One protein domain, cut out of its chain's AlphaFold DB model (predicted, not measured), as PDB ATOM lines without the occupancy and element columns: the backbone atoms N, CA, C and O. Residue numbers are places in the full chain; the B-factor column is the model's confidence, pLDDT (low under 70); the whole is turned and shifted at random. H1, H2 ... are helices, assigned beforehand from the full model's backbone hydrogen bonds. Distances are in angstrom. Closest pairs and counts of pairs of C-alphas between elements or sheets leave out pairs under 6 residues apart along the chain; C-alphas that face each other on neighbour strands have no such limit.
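Overview. This is residues 582 to 642 of the 658 residues of the protein "GIY-YIG nuclease family protein" of Phocaeicola plebeius (UniProt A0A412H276). Three short helices, H1, H2 and H3, form a small head, and the longest helix, H5, lies across from them as an arm, with the short H4 in the middle between head and arm. The end of H5, residues 635 to 642, sticks out free. The printed part has 61 residues with five named helices, H1 to H5 in chain order, and no named strand: all helix. It is compact, with a radius of gyration of the C-alphas of 11.7 A and spans of 33 by 24 by 17 A.

Along the chain. Find C-alpha 582 at (-51.888, 7.517, -39.090); there H1 begins, residues 582 to 588, 9.9 A long. Next come H2, residues 594 to 600, 9.9 A, and H3, residues 602 to 610, 12.2 A. H4 is residues 614 to 617, 5.2 A. H5, residues 625 to 642, runs 26.0 A from (-29.512, 12.147, -53.019) to (-47.662, -6.473, -52.980).

Arrangement. Start at the hub, H4, which touches three helices. It only just touches H1, with 3 pairs of C-alphas within 8 A, the closest those of Tyr 585 and Ile 617 at 5.7 A. H3 and H4 touch only at the corner, closest at the C-alphas of Ala 608 and Gly 614, 4.5 A. H5 only just touches H4, with 3 such pairs and with residues 630 to 634 alone; the closest C-alphas, of Gln 616 and Ile 634, are 7.1 A apart. H1 touches H3 at a steep tilt of 58 degrees, opposite ways, closest at the C-alphas of Leu 584 and Ala 604, 5.9 A. H2 is close to H3 but not clearly touching, with the C-alphas of Lys 598 and Tyr 605 closest at 5.8 A. H5 is apart from H1, H2 and H3. Every O i to N i+4 pair is within hydrogen-bond range in H1, H2, H3 and H5; H4 is too short for such a pair, and its one O i to N i+3 pair is not within range.

Size, cuts and confidence. Look to the C-alphas of Met 599 and Asn 642, the two farthest apart, at 35.4 A. The printed part has no cut and no long link. Mean pLDDT of the printed part is 82.5; residues 640 to 642 are under 70.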
ATOM      1  N   GLU A 582     -51.185   6.428 -38.392       84.75
ATOM      2  CA  GLU A 582     -51.888   7.517 -39.090       84.75
ATOM      3  C   GLU A 582     -51.691   8.884 -38.421       84.75
ATOM      4  O   GLU A 582     -51.366   9.864 -39.090       84.75
ATOM      5  N   LYS A 583     -51.805   8.956 -37.086       87.44
ATOM      6  CA  LYS A 583     -51.574  10.203 -36.338       87.44
ATOM      7  C   LYS A 583     -50.123  10.667 -36.417       87.44
ATOM      8  O   LYS A 583     -49.881  11.868 -36.428       87.44
ATOM      9  N   LEU A 584     -49.165   9.740 -36.471       87.38
ATOM     10  CA  LEU A 584     -47.752  10.073 -36.651       87.38
ATOM     11  C   LEU A 584     -47.481  10.653 -38.046       87.38
ATOM     12  O   LEU A 584     -46.727  11.618 -38.146       87.38
ATOM     13  N   TYR A 585     -48.117  10.117 -39.094       86.69
ATOM     14  CA  TYR A 585     -48.047  10.683 -40.447       86.69
ATOM     15  C   TYR A 585     -48.665  12.085 -40.506       86.69
ATOM     16  O   TYR A 585     -48.001  13.022 -40.948       86.69
ATOM     17  N   ALA A 586     -49.887  12.250 -39.990       86.94
ATOM     18  CA  ALA A 586     -50.581  13.538 -39.982       86.94
ATOM     19  C   ALA A 586     -49.818  14.616 -39.192       86.94
ATOM     20  O   ALA A 586     -49.755  15.772 -39.604       86.94
ATOM     21  N   GLU A 587     -49.208  14.243 -38.065       89.62
ATOM     22  CA  GLU A 587     -48.411  15.163 -37.257       89.62
ATOM     23  C   GLU A 587     -47.086  15.526 -37.938       89.62
ATOM     24  O   GLU A 587     -46.702  16.691 -37.931       89.62
ATOM     25  N   ALA A 588     -46.402  14.571 -38.574       87.00
ATOM     26  CA  ALA A 588     -45.165  14.849 -39.301       87.00
ATOM     27  C   ALA A 588     -45.387  15.748 -40.527       87.00
ATOM     28  O   ALA A 588     -44.534  16.575 -40.843       87.00
ATOM     29  N   GLN A 589     -46.535  15.640 -41.198       87.94
ATOM     30  CA  GLN A 589     -46.849  16.422 -42.397       87.94
ATOM     31  C   GLN A 589     -47.022  17.928 -42.127       87.94
ATOM     32  O   GLN A 589     -46.903  18.730 -43.048       87.94
ATOM     33  N   LYS A 590     -47.208  18.328 -40.860       90.62
ATOM     34  CA  LYS A 590     -47.249  19.739 -40.430       90.62
ATOM     35  C   LYS A 590     -45.890  20.444 -40.488       90.62
ATOM     36  O   LYS A 590     -45.837  21.665 -40.370       90.62
ATOM     37  N   TYR A 591     -44.797  19.695 -40.619       90.06
ATOM     38  CA  TYR A 591     -43.440  20.231 -40.557       90.06
ATOM     39  C   TYR A 591     -42.711  20.030 -41.886       90.06
ATOM     40  O   TYR A 591     -42.850  19.000 -42.549       90.06
ATOM     41  N   VAL A 592     -41.899  21.020 -42.264       85.00
ATOM     42  CA  VAL A 592     -41.134  21.008 -43.521       85.00
ATOM     43  C   VAL A 592     -39.755  20.378 -43.314       85.00
ATOM     44  O   VAL A 592     -39.219  19.730 -44.214       85.00
ATOM     45  N   THR A 593     -39.173  20.528 -42.118       87.12
ATOM     46  CA  THR A 593     -37.844  19.996 -41.796       87.12
ATOM     47  C   THR A 593     -37.854  19.031 -40.608       87.12
ATOM     48  O   THR A 593     -38.600  19.187 -39.642       87.12
ATOM     49  N   ILE A 594     -36.937  18.054 -40.630       85.81
ATOM     50  CA  ILE A 594     -36.777  17.074 -39.537       85.81
ATOM     51  C   ILE A 594     -36.375  17.765 -38.229       85.81
ATOM     52  O   ILE A 594     -36.777  17.334 -37.150       85.81
ATOM     53  N   LYS A 595     -35.587  18.846 -38.310       86.56
ATOM     54  CA  LYS A 595     -35.163  19.618 -37.135       86.56
ATOM     55  C   LYS A 595     -36.373  20.250 -36.440       86.56
ATOM     56  O   LYS A 595     -36.491  20.125 -35.224       86.56
ATOM     57  N   GLU A 596     -37.294  20.839 -37.200       87.12
ATOM     58  CA  GLU A 596     -38.541  21.395 -36.663       87.12
ATOM     59  C   GLU A 596     -39.455  20.311 -36.098       87.12
ATOM     60  O   GLU A 596     -39.953  20.471 -34.986       87.12
ATOM     61  N   PHE A 597     -39.616  19.184 -36.799       90.62
ATOM     62  CA  PHE A 597     -40.424  18.064 -36.311       90.62
ATOM     63  C   PHE A 597     -39.872  17.488 -34.997       90.62
ATOM     64  O   PHE A 597     -40.621  17.262 -34.047       90.62
ATOM     65  N   LYS A 598     -38.546  17.328 -34.898       88.81
ATOM     66  CA  LYS A 598     -37.871  16.853 -33.685       88.81
ATOM     67  C   LYS A 598     -38.003  17.839 -32.523       88.81
ATOM     68  O   LYS A 598     -38.137  17.393 -31.389       88.81
ATOM     69  N   MET A 599     -37.954  19.146 -32.782       85.56
ATOM     70  CA  MET A 599     -38.061  20.167 -31.734       85.56
ATOM     71  C   MET A 599     -39.501  20.377 -31.259       85.56
ATOM     72  O   MET A 599     -39.743  20.407 -30.057       85.56
ATOM     73  N   LYS A 600     -40.459  20.509 -32.184       87.50
ATOM     74  CA  LYS A 600     -41.852  20.857 -31.863       87.50
ATOM     75  C   LYS A 600     -42.721  19.639 -31.537       87.50
ATOM     76  O   LYS A 600     -43.645  19.754 -30.741       87.50
ATOM     77  N   SER A 601     -42.405  18.464 -32.086       87.25
ATOM     78  CA  SER A 601     -43.171  17.227 -31.874       87.25
ATOM     79  C   SER A 601     -42.260  16.036 -31.549       87.25
ATOM     80  O   SER A 601     -42.344  14.951 -32.132       87.25
ATOM     81  N   TYR A 602     -41.381  16.229 -30.558       87.94
ATOM     82  CA  TYR A 602     -40.380  15.238 -30.139       87.94
ATOM     83  C   TYR A 602     -40.985  13.857 -29.833       87.94
ATOM     84  O   TYR A 602     -40.446  12.828 -30.240       87.94
ATOM     85  N   SER A 603     -42.143  13.823 -29.162       87.44
ATOM     86  CA  SER A 603     -42.798  12.562 -28.778       87.44
ATOM     87  C   SER A 603     -43.277  11.733 -29.979       87.44
ATOM     88  O   SER A 603     -43.148  10.507 -29.959       87.44
ATOM     89  N   ALA A 604     -43.778  12.383 -31.035       86.75
ATOM     90  CA  ALA A 604     -44.167  11.734 -32.283       86.75
ATOM     91  C   ALA A 604     -42.929  11.234 -33.041       86.75
ATOM     92  O   ALA A 604     -42.878  10.074 -33.449       86.75
ATOM     93  N   TYR A 605     -41.885  12.066 -33.137       88.25
ATOM     94  CA  TYR A 605     -40.625  11.705 -33.790       88.25
ATOM     95  C   TYR A 605     -39.964  10.471 -33.156       88.25
ATOM     96  O   TYR A 605     -39.631   9.517 -33.858       88.25
ATOM     97  N   VAL A 606     -39.817  10.439 -31.826       87.75
ATOM     98  CA  VAL A 606     -39.198   9.301 -31.118       87.75
ATOM     99  C   VAL A 606     -40.037   8.034 -31.260       87.75
ATOM    100  O   VAL A 606     -39.493   6.949 -31.455       87.75
ATOM    101  N   THR A 607     -41.366   8.160 -31.222       87.62
ATOM    102  CA  THR A 607     -42.262   7.010 -31.381       87.62
ATOM    103  C   THR A 607     -42.172   6.437 -32.799       87.62
ATOM    104  O   THR A 607     -42.094   5.221 -32.960       87.62
ATOM    105  N   ALA A 608     -42.083   7.287 -33.827       85.88
ATOM    106  CA  ALA A 608     -41.855   6.863 -35.207       85.88
ATOM    107  C   ALA A 608     -40.491   6.164 -35.397       85.88
ATOM    108  O   ALA A 608     -40.408   5.166 -36.114       85.88
ATOM    109  N   GLN A 609     -39.431   6.646 -34.734       86.69
ATOM    110  CA  GLN A 609     -38.105   6.010 -34.759       86.69
ATOM    111  C   GLN A 609     -38.107   4.641 -34.067       86.69
ATOM    112  O   GLN A 609     -37.604   3.673 -34.630       86.69
ATOM    113  N   ASN A 610     -38.736   4.530 -32.894       83.69
ATOM    114  CA  ASN A 610     -38.826   3.271 -32.147       83.69
ATOM    115  C   ASN A 610     -39.647   2.199 -32.879       83.69
ATOM    116  O   ASN A 610     -39.393   1.011 -32.708       83.69
ATOM    117  N   LEU A 611     -40.618   2.613 -33.698       82.44
ATOM    118  CA  LEU A 611     -41.399   1.727 -34.564       82.44
ATOM    119  C   LEU A 611     -40.679   1.379 -35.882       82.44
ATOM    120  O   LEU A 611     -41.244   0.668 -36.707       82.44
ATOM    121  N   GLY A 612     -39.468   1.895 -36.118       81.94
ATOM    122  CA  GLY A 612     -38.694   1.635 -37.339       81.94
ATOM    123  C   GLY A 612     -39.236   2.308 -38.607       81.94
ATOM    124  O   GLY A 612     -38.685   2.110 -39.686       81.94
ATOM    125  N   ILE A 613     -40.279   3.138 -38.493       84.44
ATOM    126  CA  ILE A 613     -40.959   3.829 -39.609       84.44
ATOM    127  C   ILE A 613     -40.573   5.313 -39.725       84.44
ATOM    128  O   ILE A 613     -41.091   6.036 -40.573       84.44
ATOM    129  N   GLY A 614     -39.641   5.791 -38.895       81.19
ATOM    130  CA  GLY A 614     -39.231   7.199 -38.862       81.19
ATOM    131  C   GLY A 614     -38.691   7.722 -40.196       81.19
ATOM    132  O   GLY A 614     -38.927   8.876 -40.547       81.19
ATOM    133  N   TRP A 615     -38.019   6.875 -40.978       83.12
ATOM    134  CA  TRP A 615     -37.523   7.232 -42.309       83.12
ATOM    135  C   TRP A 615     -38.645   7.340 -43.359       83.12
ATOM    136  O   TRP A 615     -38.529   8.167 -44.260       83.12
ATOM    137  N   GLN A 616     -39.742   6.587 -43.207       82.75
ATOM    138  CA  GLN A 616     -40.927   6.672 -44.073       82.75
ATOM    139  C   GLN A 616     -41.745   7.931 -43.766       82.75
ATOM    140  O   GLN A 616     -42.080   8.696 -44.670       82.75
ATOM    141  N   ILE A 617     -41.996   8.189 -42.479       84.19
ATOM    142  CA  ILE A 617     -42.771   9.346 -42.008       84.19
ATOM    143  C   ILE A 617     -42.047  10.670 -42.301       84.19
ATOM    144  O   ILE A 617     -42.685  11.663 -42.626       84.19
ATOM    145  N   CYS A 618     -40.711  10.692 -42.235       85.56
ATOM    146  CA  CYS A 618     -39.916  11.887 -42.547       85.56
ATOM    147  C   CYS A 618     -39.509  11.980 -44.031       85.56
ATOM    148  O   CYS A 618     -38.648  12.793 -44.375       85.56
ATOM    149  N   SER A 619     -40.065  11.139 -44.912       84.31
ATOM    150  CA  SER A 619     -39.613  11.014 -46.306       84.31
ATOM    151  C   SER A 619     -39.712  12.320 -47.103       84.31
ATOM    152  O   SER A 619     -38.801  12.636 -47.872       84.31
ATOM    153  N   HIS A 620     -40.759  13.122 -46.872       82.50
ATOM    154  CA  HIS A 620     -40.959  14.419 -47.533       82.50
ATOM    155  C   HIS A 620     -39.972  15.500 -47.074       82.50
ATOM    156  O   HIS A 620     -39.756  16.467 -47.799       82.50
ATOM    157  N   MET A 621     -39.342  15.322 -45.908       84.88
ATOM    158  CA  MET A 621     -38.418  16.293 -45.310       84.88
ATOM    159  C   MET A 621     -36.954  16.089 -45.740       84.88
ATOM    160  O   MET A 621     -36.099  16.933 -45.456       84.88
ATOM    161  N   TYR A 622     -36.623  14.973 -46.400       83.25
ATOM    162  CA  TYR A 622     -35.278  14.740 -46.940       83.25
ATOM    163  C   TYR A 622     -35.060  15.514 -48.251       83.25
ATOM    164  O   TYR A 622     -35.970  15.665 -49.060       83.25
ATOM    165  N   LYS A 623     -33.823  15.963 -48.505       79.75
ATOM    166  CA  LYS A 623     -33.425  16.682 -49.734       79.75
ATOM    167  C   LYS A 623     -32.316  15.935 -50.498       79.75
ATOM    168  O   LYS A 623     -31.553  15.164 -49.909       79.75
ATOM    169  N   GLY A 624     -32.228  16.157 -51.813       77.75
ATOM    170  CA  GLY A 624     -31.158  15.647 -52.686       77.75
ATOM    171  C   GLY A 624     -31.053  14.114 -52.763       77.75
ATOM    172  O   GLY A 624     -32.053  13.401 -52.672       77.75
ATOM    173  N   LYS A 625     -29.821  13.592 -52.880       74.56
ATOM    174  CA  LYS A 625     -29.512  12.147 -53.019       74.56
ATOM    175  C   LYS A 625     -30.075  11.263 -51.894       74.56
ATOM    176  O   LYS A 625     -30.200  10.053 -52.064       74.56
ATOM    177  N   ARG A 626     -30.386  11.841 -50.729       73.25
ATOM    178  CA  ARG A 626     -30.956  11.122 -49.580       73.25
ATOM    179  C   ARG A 626     -32.460  10.882 -49.735       73.25
ATOM    180  O   ARG A 626     -32.932   9.824 -49.344       73.25
ATOM    181  N   ARG A 627     -33.187  11.823 -50.352       77.94
ATOM    182  CA  ARG A 627     -34.616  11.667 -50.676       77.94
ATOM    183  C   ARG A 627     -34.826  10.569 -51.717       77.94
ATOM    184  O   ARG A 627     -35.701   9.736 -51.536       77.94
ATOM    185  N   LEU A 628     -33.987  10.543 -52.755       78.00
ATOM    186  CA  LEU A 628     -34.040   9.531 -53.817       78.00
ATOM    187  C   LEU A 628     -33.856   8.112 -53.259       78.00
ATOM    188  O   LEU A 628     -34.720   7.270 -53.473       78.00
ATOM    189  N   ARG A 629     -32.826   7.894 -52.428       79.00
ATOM    190  CA  ARG A 629     -32.596   6.606 -51.748       79.00
ATOM    191  C   ARG A 629     -33.772   6.167 -50.874       79.00
ATOM    192  O   ARG A 629     -34.168   5.011 -50.907       79.00
ATOM    193  N   VAL A 630     -34.352   7.088 -50.102       78.88
ATOM    194  CA  VAL A 630     -35.519   6.787 -49.256       78.88
ATOM    195  C   VAL A 630     -36.746   6.435 -50.102       78.88
ATOM    196  O   VAL A 630     -37.452   5.489 -49.774       78.88
ATOM    197  N   LEU A 631     -36.999   7.154 -51.199       77.25
ATOM    198  CA  LEU A 631     -38.122   6.870 -52.098       77.25
ATOM    199  C   LEU A 631     -37.960   5.531 -52.834       77.25
ATOM    200  O   LEU A 631     -38.950   4.822 -53.000       77.25
ATOM    201  N   GLU A 632     -36.744   5.170 -53.242       80.44
ATOM    202  CA  GLU A 632     -36.434   3.848 -53.806       80.44
ATOM    203  C   GLU A 632     -36.690   2.727 -52.794       80.44
ATOM    204  O   GLU A 632     -37.327   1.731 -53.131       80.44
ATOM    205  N   GLU A 633     -36.286   2.916 -51.537       79.44
ATOM    206  CA  GLU A 633     -36.507   1.938 -50.468       79.44
ATOM    207  C   GLU A 633     -38.003   1.787 -50.123       79.44
ATOM    208  O   GLU A 633     -38.496   0.673 -49.943       79.44
ATOM    209  N   ILE A 634     -38.771   2.889 -50.120       78.19
ATOM    210  CA  ILE A 634     -40.240   2.849 -49.977       78.19
ATOM    211  C   ILE A 634     -40.874   2.092 -51.152       78.19
ATOM    212  O   ILE A 634     -41.775   1.282 -50.937       78.19
ATOM    213  N   LYS A 635     -40.422   2.335 -52.391       78.75
ATOM    214  CA  LYS A 635     -40.914   1.616 -53.579       78.75
ATOM    215  C   LYS A 635     -40.615   0.117 -53.490       78.75
ATOM    216  O   LYS A 635     -41.511  -0.676 -53.757       78.75
ATOM    217  N   ARG A 636     -39.412  -0.271 -53.050       77.06
ATOM    218  CA  ARG A 636     -39.035  -1.679 -52.826       77.06
ATOM    219  C   ARG A 636     -39.914  -2.356 -51.776       77.06
ATOM    220  O   ARG A 636     -40.386  -3.456 -52.024       77.06
ATOM    221  N   GLN A 637     -40.198  -1.688 -50.657       74.44
ATOM    222  CA  GLN A 637     -41.073  -2.242 -49.613       74.44
ATOM    223  C   GLN A 637     -42.546  -2.330 -50.027       74.44
ATOM    224  O   GLN A 637     -43.256  -3.232 -49.591       74.44
ATOM    225  N   LYS A 638     -43.027  -1.406 -50.868       71.81
ATOM    226  CA  LYS A 638     -44.369  -1.521 -51.460       71.81
ATOM    227  C   LYS A 638     -44.446  -2.678 -52.453       71.81
ATOM    228  O   LYS A 638     -45.441  -3.390 -52.458       71.81
ATOM    229  N   LEU A 639     -43.395  -2.886 -53.246       70.69
ATOM    230  CA  LEU A 639     -43.305  -4.013 -54.171       70.69
ATOM    231  C   LEU A 639     -43.244  -5.349 -53.413       70.69
ATOM    232  O   LEU A 639     -43.954  -6.273 -53.784       70.69
ATOM    233  N   SER A 640     -42.474  -5.434 -52.321       67.44
ATOM    234  CA  SER A 640     -42.384  -6.651 -51.503       67.44
ATOM    235  C   SER A 640     -43.693  -6.980 -50.784       67.44
ATOM    236  O   SER A 640     -44.073  -8.142 -50.761       67.44
ATOM    237  N   ARG A 641     -44.414  -5.976 -50.259       64.69
ATOM    238  CA  ARG A 641     -45.746  -6.194 -49.668       64.69
ATOM    239  C   ARG A 641     -46.783  -6.608 -50.703       64.69
ATOM    240  O   ARG A 641     -47.513  -7.544 -50.443       64.69
ATOM    241  N   ASN A 642     -46.793  -6.002 -51.894       62.34
ATOM    242  CA  ASN A 642     -47.662  -6.473 -52.980       62.34
ATOM    243  C   ASN A 642     -47.340  -7.916 -53.393       62.34
ATOM    244  O   ASN A 642     -48.239  -8.647 -53.784       62.34
TER     245      ASN A 642